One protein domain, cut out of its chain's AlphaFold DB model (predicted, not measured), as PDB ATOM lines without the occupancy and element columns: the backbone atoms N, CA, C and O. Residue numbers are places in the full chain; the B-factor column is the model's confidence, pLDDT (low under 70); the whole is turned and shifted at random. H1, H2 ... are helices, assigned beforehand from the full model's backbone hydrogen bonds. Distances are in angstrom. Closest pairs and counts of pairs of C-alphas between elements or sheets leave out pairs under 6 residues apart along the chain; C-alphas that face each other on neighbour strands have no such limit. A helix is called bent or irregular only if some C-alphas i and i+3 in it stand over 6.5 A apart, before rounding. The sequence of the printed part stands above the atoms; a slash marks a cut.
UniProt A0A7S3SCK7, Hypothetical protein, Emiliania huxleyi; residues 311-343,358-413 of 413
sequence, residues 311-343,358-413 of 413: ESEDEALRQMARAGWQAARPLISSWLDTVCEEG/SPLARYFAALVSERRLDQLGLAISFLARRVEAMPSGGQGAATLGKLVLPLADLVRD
ATOM      1  N   GLU A 311     193.941 273.655 169.241       70.38
ATOM      2  CA  GLU A 311     194.109 274.855 168.405       70.38
ATOM      3  C   GLU A 311     194.286 274.504 166.920       70.38
ATOM      4  O   GLU A 311     193.831 275.249 166.046       70.38
ATOM      5  N   SER A 312     194.906 273.356 166.624       87.00
ATOM      6  CA  SER A 312     195.086 272.888 165.247       87.00
ATOM      7  C   SER A 312     193.767 272.440 164.605       87.00
ATOM      8  O   SER A 312     193.517 272.752 163.439       87.00
ATOM      9  N   GLU A 313     192.883 271.800 165.373       88.56
ATOM     10  CA  GLU A 313     191.564 271.377 164.897       88.56
ATOM     11  C   GLU A 313     190.652 272.565 164.595       88.56
ATOM     12  O   GLU A 313     190.014 272.611 163.540       88.56
ATOM     13  N   ASP A 314     190.602 273.549 165.495       87.88
ATOM     14  CA  ASP A 314     189.775 274.741 165.310       87.88
ATOM     15  C   ASP A 314     190.249 275.568 164.112       87.88
ATOM     16  O   ASP A 314     189.435 276.088 163.340       87.88
ATOM     17  N   GLU A 315     191.563 275.658 163.898       91.00
ATOM     18  CA  GLU A 315     192.108 276.314 162.714       91.00
ATOM     19  C   GLU A 315     191.795 275.529 161.434       91.00
ATOM     20  O   GLU A 315     191.433 276.136 160.423       91.00
ATOM     21  N   ALA A 316     191.833 274.197 161.468       90.31
ATOM     22  CA  ALA A 316     191.438 273.366 160.335       90.31
ATOM     23  C   ALA A 316     189.933 273.506 160.017       90.31
ATOM     24  O   ALA A 316     189.554 273.653 158.851       90.31
ATOM     25  N   LEU A 317     189.071 273.585 161.036       92.19
ATOM     26  CA  LEU A 317     187.640 273.877 160.882       92.19
ATOM     27  C   LEU A 317     187.406 275.265 160.269       92.19
ATOM     28  O   LEU A 317     186.566 275.407 159.376       92.19
ATOM     29  N   ARG A 318     188.175 276.284 160.678       90.75
ATOM     30  CA  ARG A 318     188.142 277.618 160.049       90.75
ATOM     31  C   ARG A 318     188.643 277.585 158.610       90.75
ATOM     32  O   ARG A 318     188.055 278.224 157.740       90.75
ATOM     33  N   GLN A 319     189.697 276.830 158.314       91.94
ATOM     34  CA  GLN A 319     190.189 276.664 156.945       91.94
ATOM     35  C   GLN A 319     189.155 275.971 156.055       91.94
ATOM     36  O   GLN A 319     188.909 276.440 154.943       91.94
ATOM     37  N   MET A 320     188.478 274.939 156.557       91.69
ATOM     38  CA  MET A 320     187.357 274.293 155.874       91.69
ATOM     39  C   MET A 320     186.185 275.266 155.682       91.69
ATOM     40  O   MET A 320     185.630 275.368 154.581       91.69
ATOM     41  N   ALA A 321     185.857 276.049 156.714       92.00
ATOM     42  CA  ALA A 321     184.865 277.112 156.637       92.00
ATOM     43  C   ALA A 321     185.238 278.153 155.581       92.00
ATOM     44  O   ALA A 321     184.337 278.622 154.902       92.00
ATOM     45  N   ARG A 322     186.522 278.471 155.361       92.38
ATOM     46  CA  ARG A 322     186.998 279.386 154.302       92.38
ATOM     47  C   ARG A 322     187.019 278.747 152.909       92.38
ATOM     48  O   ARG A 322     186.585 279.392 151.949       92.38
ATOM     49  N   ALA A 323     187.421 277.481 152.795       93.00
ATOM     50  CA  ALA A 323     187.411 276.707 151.546       93.00
ATOM     51  C   ALA A 323     185.993 276.551 150.974       93.00
ATOM     52  O   ALA A 323     185.777 276.597 149.762       93.00
ATOM     53  N   GLY A 324     185.009 276.477 151.867       94.62
ATOM     54  CA  GLY A 324     183.600 276.613 151.561       94.62
ATOM     55  C   GLY A 324     182.823 275.306 151.487       94.62
ATOM     56  O   GLY A 324     183.376 274.217 151.600       94.62
ATOM     57  N   TRP A 325     181.507 275.422 151.272       94.06
ATOM     58  CA  TRP A 325     180.567 274.302 151.411       94.06
ATOM     59  C   TRP A 325     180.936 273.057 150.589       94.06
ATOM     60  O   TRP A 325     180.790 271.938 151.070       94.06
ATOM     61  N   GLN A 326     181.449 273.222 149.365       94.12
ATOM     62  CA  GLN A 326     181.810 272.075 148.520       94.12
ATOM     63  C   GLN A 326     182.975 271.254 149.090       94.12
ATOM     64  O   GLN A 326     183.017 270.049 148.863       94.12
ATOM     65  N   ALA A 327     183.885 271.883 149.841       92.75
ATOM     66  CA  ALA A 327     184.975 271.189 150.520       92.75
ATOM     67  C   ALA A 327     184.497 270.517 151.819       92.75
ATOM     68  O   ALA A 327     184.903 269.399 152.113       92.75
ATOM     69  N   ALA A 328     183.593 271.167 152.558       94.00
ATOM     70  CA  ALA A 328     183.080 270.651 153.829       94.00
ATOM     71  C   ALA A 328     182.074 269.500 153.666       94.00
ATOM     72  O   ALA A 328     182.021 268.589 154.488       94.00
ATOM     73  N   ARG A 329     181.269 269.517 152.596       95.31
ATOM     74  CA  ARG A 329     180.194 268.545 152.360       95.31
ATOM     75  C   ARG A 329     180.625 267.068 152.438       95.31
ATOM     76  O   ARG A 329     179.923 266.326 153.122       95.31
ATOM     77  N   PRO A 330     181.686 266.597 151.751       94.31
ATOM     78  CA  PRO A 330     182.081 265.188 151.830       94.31
ATOM     79  C   PRO A 330     182.525 264.784 153.241       94.31
ATOM     80  O   PRO A 330     182.186 263.693 153.680       94.31
ATOM     81  N   LEU A 331     183.194 265.681 153.971       92.88
ATOM     82  CA  LEU A 331     183.667 265.436 155.336       92.88
ATOM     83  C   LEU A 331     182.499 265.334 156.319       92.88
ATOM     84  O   LEU A 331     182.422 264.391 157.096       92.88
ATOM     85  N   ILE A 332     181.534 266.252 156.215       92.12
ATOM     86  CA  ILE A 332     180.302 266.203 157.012       92.12
ATOM     87  C   ILE A 332     179.492 264.946 156.674       92.12
ATOM     88  O   ILE A 332     178.933 264.328 157.571       92.12
ATOM     89  N   SER A 333     179.425 264.550 155.398       92.62
ATOM     90  CA  SER A 333     178.748 263.309 155.000       92.62
ATOM     91  C   SER A 333     179.420 262.081 155.610       92.62
ATOM     92  O   SER A 333     178.725 261.273 156.207       92.62
ATOM     93  N   SER A 334     180.749 261.980 155.498       92.25
ATOM     94  CA  SER A 334     181.524 260.873 156.065       92.25
ATOM     95  C   SER A 334     181.336 260.787 157.576       92.25
ATOM     96  O   SER A 334     181.055 259.715 158.089       92.25
ATOM     97  N   TRP A 335     181.415 261.922 158.276       90.12
ATOM     98  CA  TRP A 335     181.204 261.977 159.721       90.12
ATOM     99  C   TRP A 335     179.803 261.500 160.124       90.12
ATOM    100  O   TRP A 335     179.661 260.748 161.082       90.12
ATOM    101  N   LEU A 336     178.760 261.897 159.386       87.75
ATOM    102  CA  LEU A 336     177.398 261.417 159.649       87.75
ATOM    103  C   LEU A 336     177.265 259.913 159.435       87.75
ATOM    104  O   LEU A 336     176.543 259.274 160.194       87.75
ATOM    105  N   ASP A 337     177.924 259.372 158.413       87.88
ATOM    106  CA  ASP A 337     177.892 257.941 158.127       87.88
ATOM    107  C   ASP A 337     178.581 257.162 159.268       87.88
ATOM    108  O   ASP A 337     177.971 256.241 159.808       87.88
ATOM    109  N   THR A 338     179.742 257.622 159.757       86.62
ATOM    110  CA  THR A 338     180.435 257.037 160.925       86.62
ATOM    111  C   THR A 338     179.595 257.104 162.203       86.62
ATOM    112  O   THR A 338     179.427 256.097 162.882       86.62
ATOM    113  N   VAL A 339     178.986 258.256 162.512       82.50
ATOM    114  CA  VAL A 339     178.127 258.402 163.705       82.50
ATOM    115  C   VAL A 339     176.887 257.503 163.629       82.50
ATOM    116  O   VAL A 339     176.396 257.038 164.658       82.50
ATOM    117  N   CYS A 340     176.356 257.257 162.428       81.38
ATOM    118  CA  CYS A 340     175.231 256.339 162.247       81.38
ATOM    119  C   CYS A 340     175.633 254.873 162.453       81.38
ATOM    120  O   CYS A 340     174.814 254.108 162.959       81.38
ATOM    121  N   GLU A 341     176.853 254.493 162.067       80.94
ATOM    122  CA  GLU A 341     177.391 253.143 162.274       80.94
ATOM    123  C   GLU A 341     177.735 252.904 163.753       80.94
ATOM    124  O   GLU A 341     177.234 251.952 164.347       80.94
ATOM    125  N   GLU A 342     178.477 253.813 164.393       78.31
ATOM    126  CA  GLU A 342     178.871 253.688 165.808       78.31
ATOM    127  C   GLU A 342     177.675 253.785 166.766       78.31
ATOM    128  O   GLU A 342     177.595 253.073 167.770       78.31
ATOM    129  N   GLY A 343     176.699 254.642 166.442       65.56
ATOM    130  CA  GLY A 343     175.481 254.793 167.234       65.56
ATOM    131  C   GLY A 343     174.597 253.544 167.258       65.56
ATOM    132  O   GLY A 343     173.753 253.441 168.143       65.56
ATOM    133  N   SER A 358     180.662 268.884 169.541       82.81
ATOM    134  CA  SER A 358     180.904 268.032 168.377       82.81
ATOM    135  C   SER A 358     181.668 268.823 167.304       82.81
ATOM    136  O   SER A 358     181.431 270.030 167.153       82.81
ATOM    137  N   PRO A 359     182.586 268.200 166.543       87.19
ATOM    138  CA  PRO A 359     183.309 268.879 165.462       87.19
ATOM    139  C   PRO A 359     182.372 269.653 164.520       87.19
ATOM    140  O   PRO A 359     182.698 270.738 164.038       87.19
ATOM    141  N   LEU A 360     181.152 269.141 164.341       90.38
ATOM    142  CA  LEU A 360     180.077 269.789 163.606       90.38
ATOM    143  C   LEU A 360     179.601 271.103 164.258       90.38
ATOM    144  O   LEU A 360     179.464 272.110 163.563       90.38
ATOM    145  N   ALA A 361     179.383 271.136 165.576       91.00
ATOM    146  CA  ALA A 361     179.032 272.363 166.296       91.00
ATOM    147  C   ALA A 361     180.144 273.421 166.190       91.00
ATOM    148  O   ALA A 361     179.861 274.594 165.929       91.00
ATOM    149  N   ARG A 362     181.415 273.005 166.298       92.75
ATOM    150  CA  ARG A 362     182.575 273.896 166.113       92.75
ATOM    151  C   ARG A 362     182.678 274.424 164.677       92.75
ATOM    152  O   ARG A 362     182.911 275.617 164.483       92.75
ATOM    153  N   TYR A 363     182.408 273.590 163.669       93.56
ATOM    154  CA  TYR A 363     182.312 274.027 162.269       93.56
ATOM    155  C   TYR A 363     181.231 275.098 162.072       93.56
ATOM    156  O   TYR A 363     181.456 276.110 161.402       93.56
ATOM    157  N   PHE A 364     180.059 274.913 162.676       94.06
ATOM    158  CA  PHE A 364     178.978 275.888 162.586       94.06
ATOM    159  C   PHE A 364     179.308 277.206 163.280       94.06
ATOM    160  O   PHE A 364     179.075 278.270 162.700       94.06
ATOM    161  N   ALA A 365     179.937 277.156 164.454       91.94
ATOM    162  CA  ALA A 365     180.471 278.346 165.108       91.94
ATOM    163  C   ALA A 365     181.513 279.065 164.223       91.94
ATOM    164  O   ALA A 365     181.490 280.295 164.102       91.94
ATOM    165  N   ALA A 366     182.376 278.320 163.519       93.88
ATOM    166  CA  ALA A 366     183.320 278.885 162.554       93.88
ATOM    167  C   ALA A 366     182.601 279.591 161.383       93.88
ATOM    168  O   ALA A 366     182.955 280.715 161.028       93.88
ATOM    169  N   LEU A 367     181.539 278.999 160.826       94.62
ATOM    170  CA  LEU A 367     180.735 279.640 159.775       94.62
ATOM    171  C   LEU A 367     180.059 280.938 160.243       94.62
ATOM    172  O   LEU A 367     180.032 281.917 159.490       94.62
ATOM    173  N   VAL A 368     179.528 280.964 161.470       94.62
ATOM    174  CA  VAL A 368     178.898 282.160 162.058       94.62
ATOM    175  C   VAL A 368     179.935 283.258 162.306       94.62
ATOM    176  O   VAL A 368     179.736 284.396 161.873       94.62
ATOM    177  N   SER A 369     181.066 282.925 162.934       92.94
ATOM    178  CA  SER A 369     182.148 283.883 163.226       92.94
ATOM    179  C   SER A 369     182.766 284.504 161.966       92.94
ATOM    180  O   SER A 369     183.030 285.708 161.941       92.94
ATOM    181  N   GLU A 370     182.899 283.736 160.880       94.19
ATOM    182  CA  GLU A 370     183.350 284.221 159.563       94.19
ATOM    183  C   GLU A 370     182.221 284.896 158.746       94.19
ATOM    184  O   GLU A 370     182.423 285.297 157.597       94.19
ATOM    185  N   ARG A 371     181.015 285.047 159.318       95.38
ATOM    186  CA  ARG A 371     179.817 285.638 158.685       95.38
ATOM    187  C   ARG A 371     179.402 284.956 157.371       95.38
ATOM    188  O   ARG A 371     178.815 285.594 156.492       95.38
ATOM    189  N   ARG A 372     179.649 283.649 157.238       95.56
ATOM    190  CA  ARG A 372     179.310 282.831 156.056       95.56
ATOM    191  C   ARG A 372     177.915 282.207 156.160       95.56
ATOM    192  O   ARG A 372     177.744 280.990 156.091       95.56
ATOM    193  N   LEU A 373     176.897 283.049 156.338       94.62
ATOM    194  CA  LEU A 373     175.512 282.604 156.564       94.62
ATOM    195  C   LEU A 373     174.907 281.846 155.366       94.62
ATOM    196  O   LEU A 373     174.026 281.008 155.539       94.62
ATOM    197  N   ASP A 374     175.391 282.111 154.153       94.00
ATOM    198  CA  ASP A 374     175.025 281.374 152.940       94.00
ATOM    199  C   ASP A 374     175.436 279.898 153.029       94.00
ATOM    200  O   ASP A 374     174.661 279.003 152.691       94.00
ATOM    201  N   GLN A 375     176.638 279.636 153.540       94.81
ATOM    202  CA  GLN A 375     177.142 278.279 153.725       94.81
ATOM    203  C   GLN A 375     176.500 277.581 154.909       94.81
ATOM    204  O   GLN A 375     176.210 276.390 154.815       94.81
ATOM    205  N   LEU A 376     176.218 278.326 155.977       95.31
ATOM    206  CA  LEU A 376     175.451 277.826 157.111       95.31
ATOM    207  C   LEU A 376     174.077 277.313 156.657       95.31
ATOM    208  O   LEU A 376     173.705 276.189 156.987       95.31
ATOM    209  N   GLY A 377     173.364 278.074 155.818       93.19
ATOM    210  CA  GLY A 377     172.080 277.647 155.258       93.19
ATOM    211  C   GLY A 377     172.175 276.377 154.401       93.19
ATOM    212  O   GLY A 377     171.319 275.494 154.507       93.19
ATOM    213  N   LEU A 378     173.228 276.247 153.584       94.50
ATOM    214  CA  LEU A 378     173.483 275.037 152.789       94.50
ATOM    215  C   LEU A 378     173.791 273.823 153.671       94.50
ATOM    216  O   LEU A 378     173.264 272.739 153.418       94.50
ATOM    217  N   ALA A 379     174.600 274.019 154.708       93.50
ATOM    218  CA  ALA A 379     174.985 272.980 155.645       93.50
ATOM    219  C   ALA A 379     173.795 272.479 156.470       93.50
ATOM    220  O   ALA A 379     173.551 271.274 156.512       93.50
ATOM    221  N   ILE A 380     172.983 273.387 157.017       92.56
ATOM    222  CA  ILE A 380     171.745 273.037 157.732       92.56
ATOM    223  C   ILE A 380     170.771 272.301 156.802       92.56
ATOM    224  O   ILE A 380     170.239 271.257 157.169       92.56
ATOM    225  N   SER A 381     170.577 272.791 155.571       91.31
ATOM    226  CA  SER A 381     169.688 272.139 154.594       91.31
ATOM    227  C   SER A 381     170.155 270.728 154.227       91.31
ATOM    228  O   SER A 381     169.335 269.843 153.984       91.31
ATOM    229  N   PHE A 382     171.470 270.511 154.157       94.19
ATOM    230  CA  PHE A 382     172.051 269.197 153.907       94.19
ATOM    231  C   PHE A 382     171.828 268.248 155.085       94.19
ATOM    232  O   PHE A 382     171.357 267.134 154.863       94.19
ATOM    233  N   LEU A 383     172.097 268.701 156.314       90.88
ATOM    234  CA  LEU A 383     171.842 267.911 157.519       90.88
ATOM    235  C   LEU A 383     170.371 267.527 157.637       90.88
ATOM    236  O   LEU A 383     170.077 266.353 157.829       90.88
ATOM    237  N   ALA A 384     169.453 268.477 157.442       87.88
ATOM    238  CA  ALA A 384     168.016 268.223 157.506       87.88
ATOM    239  C   ALA A 384     167.590 267.118 156.526       87.88
ATOM    240  O   ALA A 384     166.964 266.144 156.927       87.88
ATOM    241  N   ARG A 385     168.024 267.199 155.259       90.00
ATOM    242  CA  ARG A 385     167.734 266.151 154.262       90.00
ATOM    243  C   ARG A 385     168.367 264.808 154.607       90.00
ATOM    244  O   ARG A 385     167.803 263.774 154.266       90.00
ATOM    245  N   ARG A 386     169.555 264.805 155.222       90.12
ATOM    246  CA  ARG A 386     170.226 263.560 155.616       90.12
ATOM    247  C   ARG A 386     169.494 262.898 156.778       90.12
ATOM    248  O   ARG A 386     169.281 261.698 156.706       90.12
ATOM    249  N   VAL A 387     169.050 263.680 157.764       85.19
ATOM    250  CA  VAL A 387     168.191 263.234 158.875       85.19
ATOM    251  C   VAL A 387     166.867 262.678 158.352       85.19
ATOM    252  O   VAL A 387     166.488 261.577 158.726       85.19
ATOM    253  N   GLU A 388     166.192 263.392 157.447       85.62
ATOM    254  CA  GLU A 388     164.932 262.939 156.833       85.62
ATOM    255  C   GLU A 388     165.088 261.636 156.036       85.62
ATOM    256  O   GLU A 388     164.147 260.854 155.935       85.62
ATOM    257  N   ALA A 389     166.269 261.402 155.455       87.38
ATOM    258  CA  ALA A 389     166.569 260.187 154.707       87.38
ATOM    259  C   ALA A 389     166.924 258.986 155.602       87.38
ATOM    260  O   ALA A 389     167.049 257.874 155.083       87.38
ATOM    261  N   MET A 390     167.109 259.183 156.912       86.12
ATOM    262  CA  MET A 390     167.375 258.074 157.825       86.12
ATOM    263  C   MET A 390     166.106 257.246 158.047       86.12
ATOM    264  O   MET A 390     165.013 257.805 158.163       86.12
ATOM    265  N   PRO A 391     166.222 255.910 158.138       86.06
ATOM    266  CA  PRO A 391     165.090 255.066 158.489       86.06
ATOM    267  C   PRO A 391     164.551 255.488 159.861       86.06
ATOM    268  O   PRO A 391     165.296 255.589 160.835       86.06
ATOM    269  N   SER A 392     163.241 255.733 159.933       73.81
ATOM    270  CA  SER A 392     162.514 256.371 161.044       73.81
ATOM    271  C   SER A 392     162.468 255.575 162.364       73.81
ATOM    272  O   SER A 392     161.589 255.804 163.187       73.81
ATOM    273  N   GLY A 393     163.389 254.633 162.567       68.62
ATOM    274  CA  GLY A 393     163.514 253.811 163.773       68.62
ATOM    275  C   GLY A 393     164.925 253.756 164.366       68.62
ATOM    276  O   GLY A 393     165.123 253.024 165.326       68.62
ATOM    277  N   GLY A 394     165.901 254.488 163.816       66.12
ATOM    278  CA  GLY A 394     167.281 254.485 164.323       66.12
ATOM    279  C   GLY A 394     167.565 255.597 165.339       66.12
ATOM    280  O   GLY A 394     167.097 256.728 165.178       66.12
ATOM    281  N   GLN A 395     168.411 255.310 166.338       70.50
ATOM    282  CA  GLN A 395     168.982 256.293 167.283       70.50
ATOM    283  C   GLN A 395     169.594 257.525 166.593       70.50
ATOM    284  O   GLN A 395     169.622 258.603 167.187       70.50
ATOM    285  N   GLY A 396     170.000 257.413 165.322       69.19
ATOM    286  CA  GLY A 396     170.549 258.515 164.528       69.19
ATOM    287  C   GLY A 396     169.663 259.768 164.490       69.19
ATOM    288  O   GLY A 396     170.177 260.878 164.626       69.19
ATOM    289  N   ALA A 397     168.335 259.620 164.412       70.44
ATOM    290  CA  ALA A 397     167.423 260.768 164.426       70.44
ATOM    291  C   ALA A 397     167.411 261.491 165.788       70.44
ATOM    292  O   ALA A 397     167.354 262.720 165.838       70.44
ATOM    293  N   ALA A 398     167.518 260.745 166.893       76.88
ATOM    294  CA  ALA A 398     167.586 261.312 168.239       76.88
ATOM    295  C   ALA A 398     168.929 262.018 168.485       76.88
ATOM    296  O   ALA A 398     168.950 263.136 169.006       76.88
ATOM    297  N   THR A 399     170.042 261.413 168.059       72.50
ATOM    298  CA  THR A 399     171.385 262.012 168.149       72.50
ATOM    299  C   THR A 399     171.478 263.296 167.327       72.50
ATOM    300  O   THR A 399     171.983 264.309 167.812       72.50
ATOM    301  N   LEU A 400     170.910 263.313 166.119       71.38
ATOM    302  CA  LEU A 400     170.852 264.529 165.309       71.38
ATOM    303  C   LEU A 400     169.887 265.571 165.863       71.38
ATOM    304  O   LEU A 400     170.212 266.752 165.817       71.38
ATOM    305  N   GLY A 401     168.765 265.171 166.464       74.62
ATOM    306  CA  GLY A 401     167.900 266.093 167.203       74.62
ATOM    307  C   GLY A 401     168.661 266.837 168.307       74.62
ATOM    308  O   GLY A 401     168.560 268.060 168.406       74.62
ATOM    309  N   LYS A 402     169.512 266.128 169.063       78.44
ATOM    310  CA  LYS A 402     170.381 266.720 170.098       78.44
ATOM    311  C   LYS A 402     171.445 267.673 169.539       78.44
ATOM    312  O   LYS A 402     171.883 268.558 170.262       78.44
ATOM    313  N   LEU A 403     171.848 267.521 168.277       70.88
ATOM    314  CA  LEU A 403     172.816 268.400 167.607       70.88
ATOM    315  C   LEU A 403     172.158 269.608 166.932       70.88
ATOM    316  O   LEU A 403     172.716 270.703 166.933       70.88
ATOM    317  N   VAL A 404     170.978 269.412 166.343       72.94
ATOM    318  CA  VAL A 404     170.258 270.440 165.584       72.94
ATOM    319  C   VAL A 404     169.578 271.441 166.516       72.94
ATOM    320  O   VAL A 404     169.541 272.624 166.184       72.94
ATOM    321  N   LEU A 405     169.083 271.009 167.683       69.88
ATOM    322  CA  LEU A 405     168.422 271.901 168.643       69.88
ATOM    323  C   LEU A 405     169.355 273.015 169.170       69.88
ATOM    324  O   LEU A 405     168.998 274.180 169.000       69.88
ATOM    325  N   PRO A 406     170.573 272.726 169.677       71.00
ATOM    326  CA  PRO A 406     171.518 273.772 170.075       71.00
ATOM    327  C   PRO A 406     171.929 274.676 168.914       71.00
ATOM    328  O   PRO A 406     172.202 275.856 169.107       71.00
ATOM    329  N   LEU A 407     171.962 274.137 167.691       68.81
ATOM    330  CA  LEU A 407     172.269 274.929 166.507       68.81
ATOM    331  C   LEU A 407     171.158 275.919 166.165       68.81
ATOM    332  O   LEU A 407     171.437 277.033 165.732       68.81
ATOM    333  N   ALA A 408     169.903 275.503 166.329       65.12
ATOM    334  CA  ALA A 408     168.751 276.365 166.123       65.12
ATOM    335  C   ALA A 408     168.723 277.500 167.154       65.12
ATOM    336  O   ALA A 408     168.416 278.632 166.781       65.12
ATOM    337  N   ASP A 409     169.097 277.217 168.405       67.50
ATOM    338  CA  ASP A 409     169.265 278.242 169.438       67.50
ATOM    339  C   ASP A 409     170.429 279.192 169.100       67.50
ATOM    340  O   ASP A 409     170.229 280.402 169.093       67.50
ATOM    341  N   LEU A 410     171.589 278.671 168.676       66.44
ATOM    342  CA  LEU A 410     172.748 279.483 168.264       66.44
ATOM    343  C   LEU A 410     172.469 280.381 167.046       66.44
ATOM    344  O   LEU A 410     173.087 281.425 166.896       66.44
ATOM    345  N   VAL A 411     171.596 279.955 166.128       63.12
ATOM    346  CA  VAL A 411     171.192 280.765 164.961       63.12
ATOM    347  C   VAL A 411     170.140 281.812 165.334       63.12
ATOM    348  O   VAL A 411     169.982 282.804 164.616       63.12
ATOM    349  N   ARG A 412     169.370 281.565 166.399       64.62
ATOM    350  CA  ARG A 412     168.349 282.493 166.890       64.62
ATOM    351  C   ARG A 412     168.976 283.660 167.653       64.62
ATOM    352  O   ARG A 412     168.466 284.774 167.518       64.62
ATOM    353  N   ASP A 413     170.016 283.377 168.430       62.66
ATOM    354  CA  ASP A 413     170.811 284.354 169.184       62.66
ATOM    355  C   ASP A 413     171.772 285.133 168.262       62.66
ATOM    356  O   ASP A 413     171.920 286.363 168.471       62.66
TER     357      ASP A 413
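Overview. This is residues 311 to 343 and 358 to 413 of the 413 residues of the protein "Hypothetical protein" of Emiliania huxleyi (UniProt A0A7S3SCK7). Picture an up-and-down bundle of four helices, H2, H3, H4 and H5, each running against the one before it in the chain; H3, H4 and H5 make a triangle, and H2 slants past them, with residues 325 to 329 by H4 and 339 to 343 by H5. A further helix, H1, crosses H3 steeply on the side away from H4 and H5. The printed part has 89 residues with five named helices, H1 to H5 in that order along the chain, and no named strand; the class is all helix. The whole is compact, with a radius of gyration of the C-alphas of 12.8 A and spans of 36 by 26 by 22 A.

Arrangement. Begin at H2, residues 325 to 343, the longest helix by residues and only just irregular, with C-alphas 327 and 330 6.8 A apart. Its residues 325 to 329 touch H4, residues 373 to 388, where the closest C-alphas, of Trp 325 and Gln 375, are 5.7 A apart; the tilt is 32 degrees, only just short of steep, the same way. Its residues 339 to 343 touch H5, residues 395 to 412, closest at the C-alphas of Cys 340 and Gly 396, 5.6 A, at a steep tilt of 42 degrees, opposite ways. H4 and H5 form a helical hairpin and only just touch, with 3 pairs of C-alphas within 8 A; the closest are those of Val 387 and Ala 397, 6.1 A. H3, residues 359 to 369, forms another hairpin with H4, closest at the C-alphas of Leu 367 and Leu 376, 6.2 A. Look last at H1, residues 311 to 323: it touches H3 at a steep tilt of 62 degrees, with the C-alphas of Leu 317 and Tyr 363 closest at 5.5 A. H1 and H2 only just touch, with 3 pairs, and only at the corner by their link. Every O i to N i+4 pair is within hydrogen-bond range in H1, H3 and H4; in H2 it is 13 of 15, in H5 12 of 14.

Along the chain. Find C-alpha 325 at (180.567, 274.302, 151.411); from there H2 runs 25.6 A to residue 343. H1 begins at C-alpha 311, (194.109, 274.855, 168.405), and measures 18.2 A. H3 measures 15.2 A and H4 22.3 A. H5 measures 26.2 A and ends at C-alpha 412, (168.349, 282.493, 166.890).

Size, cuts and confidence. The C-alphas farthest apart, those of Glu 311 and Gly 393, are 37.4 A apart. Residues 344 to 357 are not printed, and C-alphas 343 and 358 stand 14.4 A apart across this cut. Of the links printed whole, none is long. Look for pLDDT under 70 at 12 residues, among them 407 to 413.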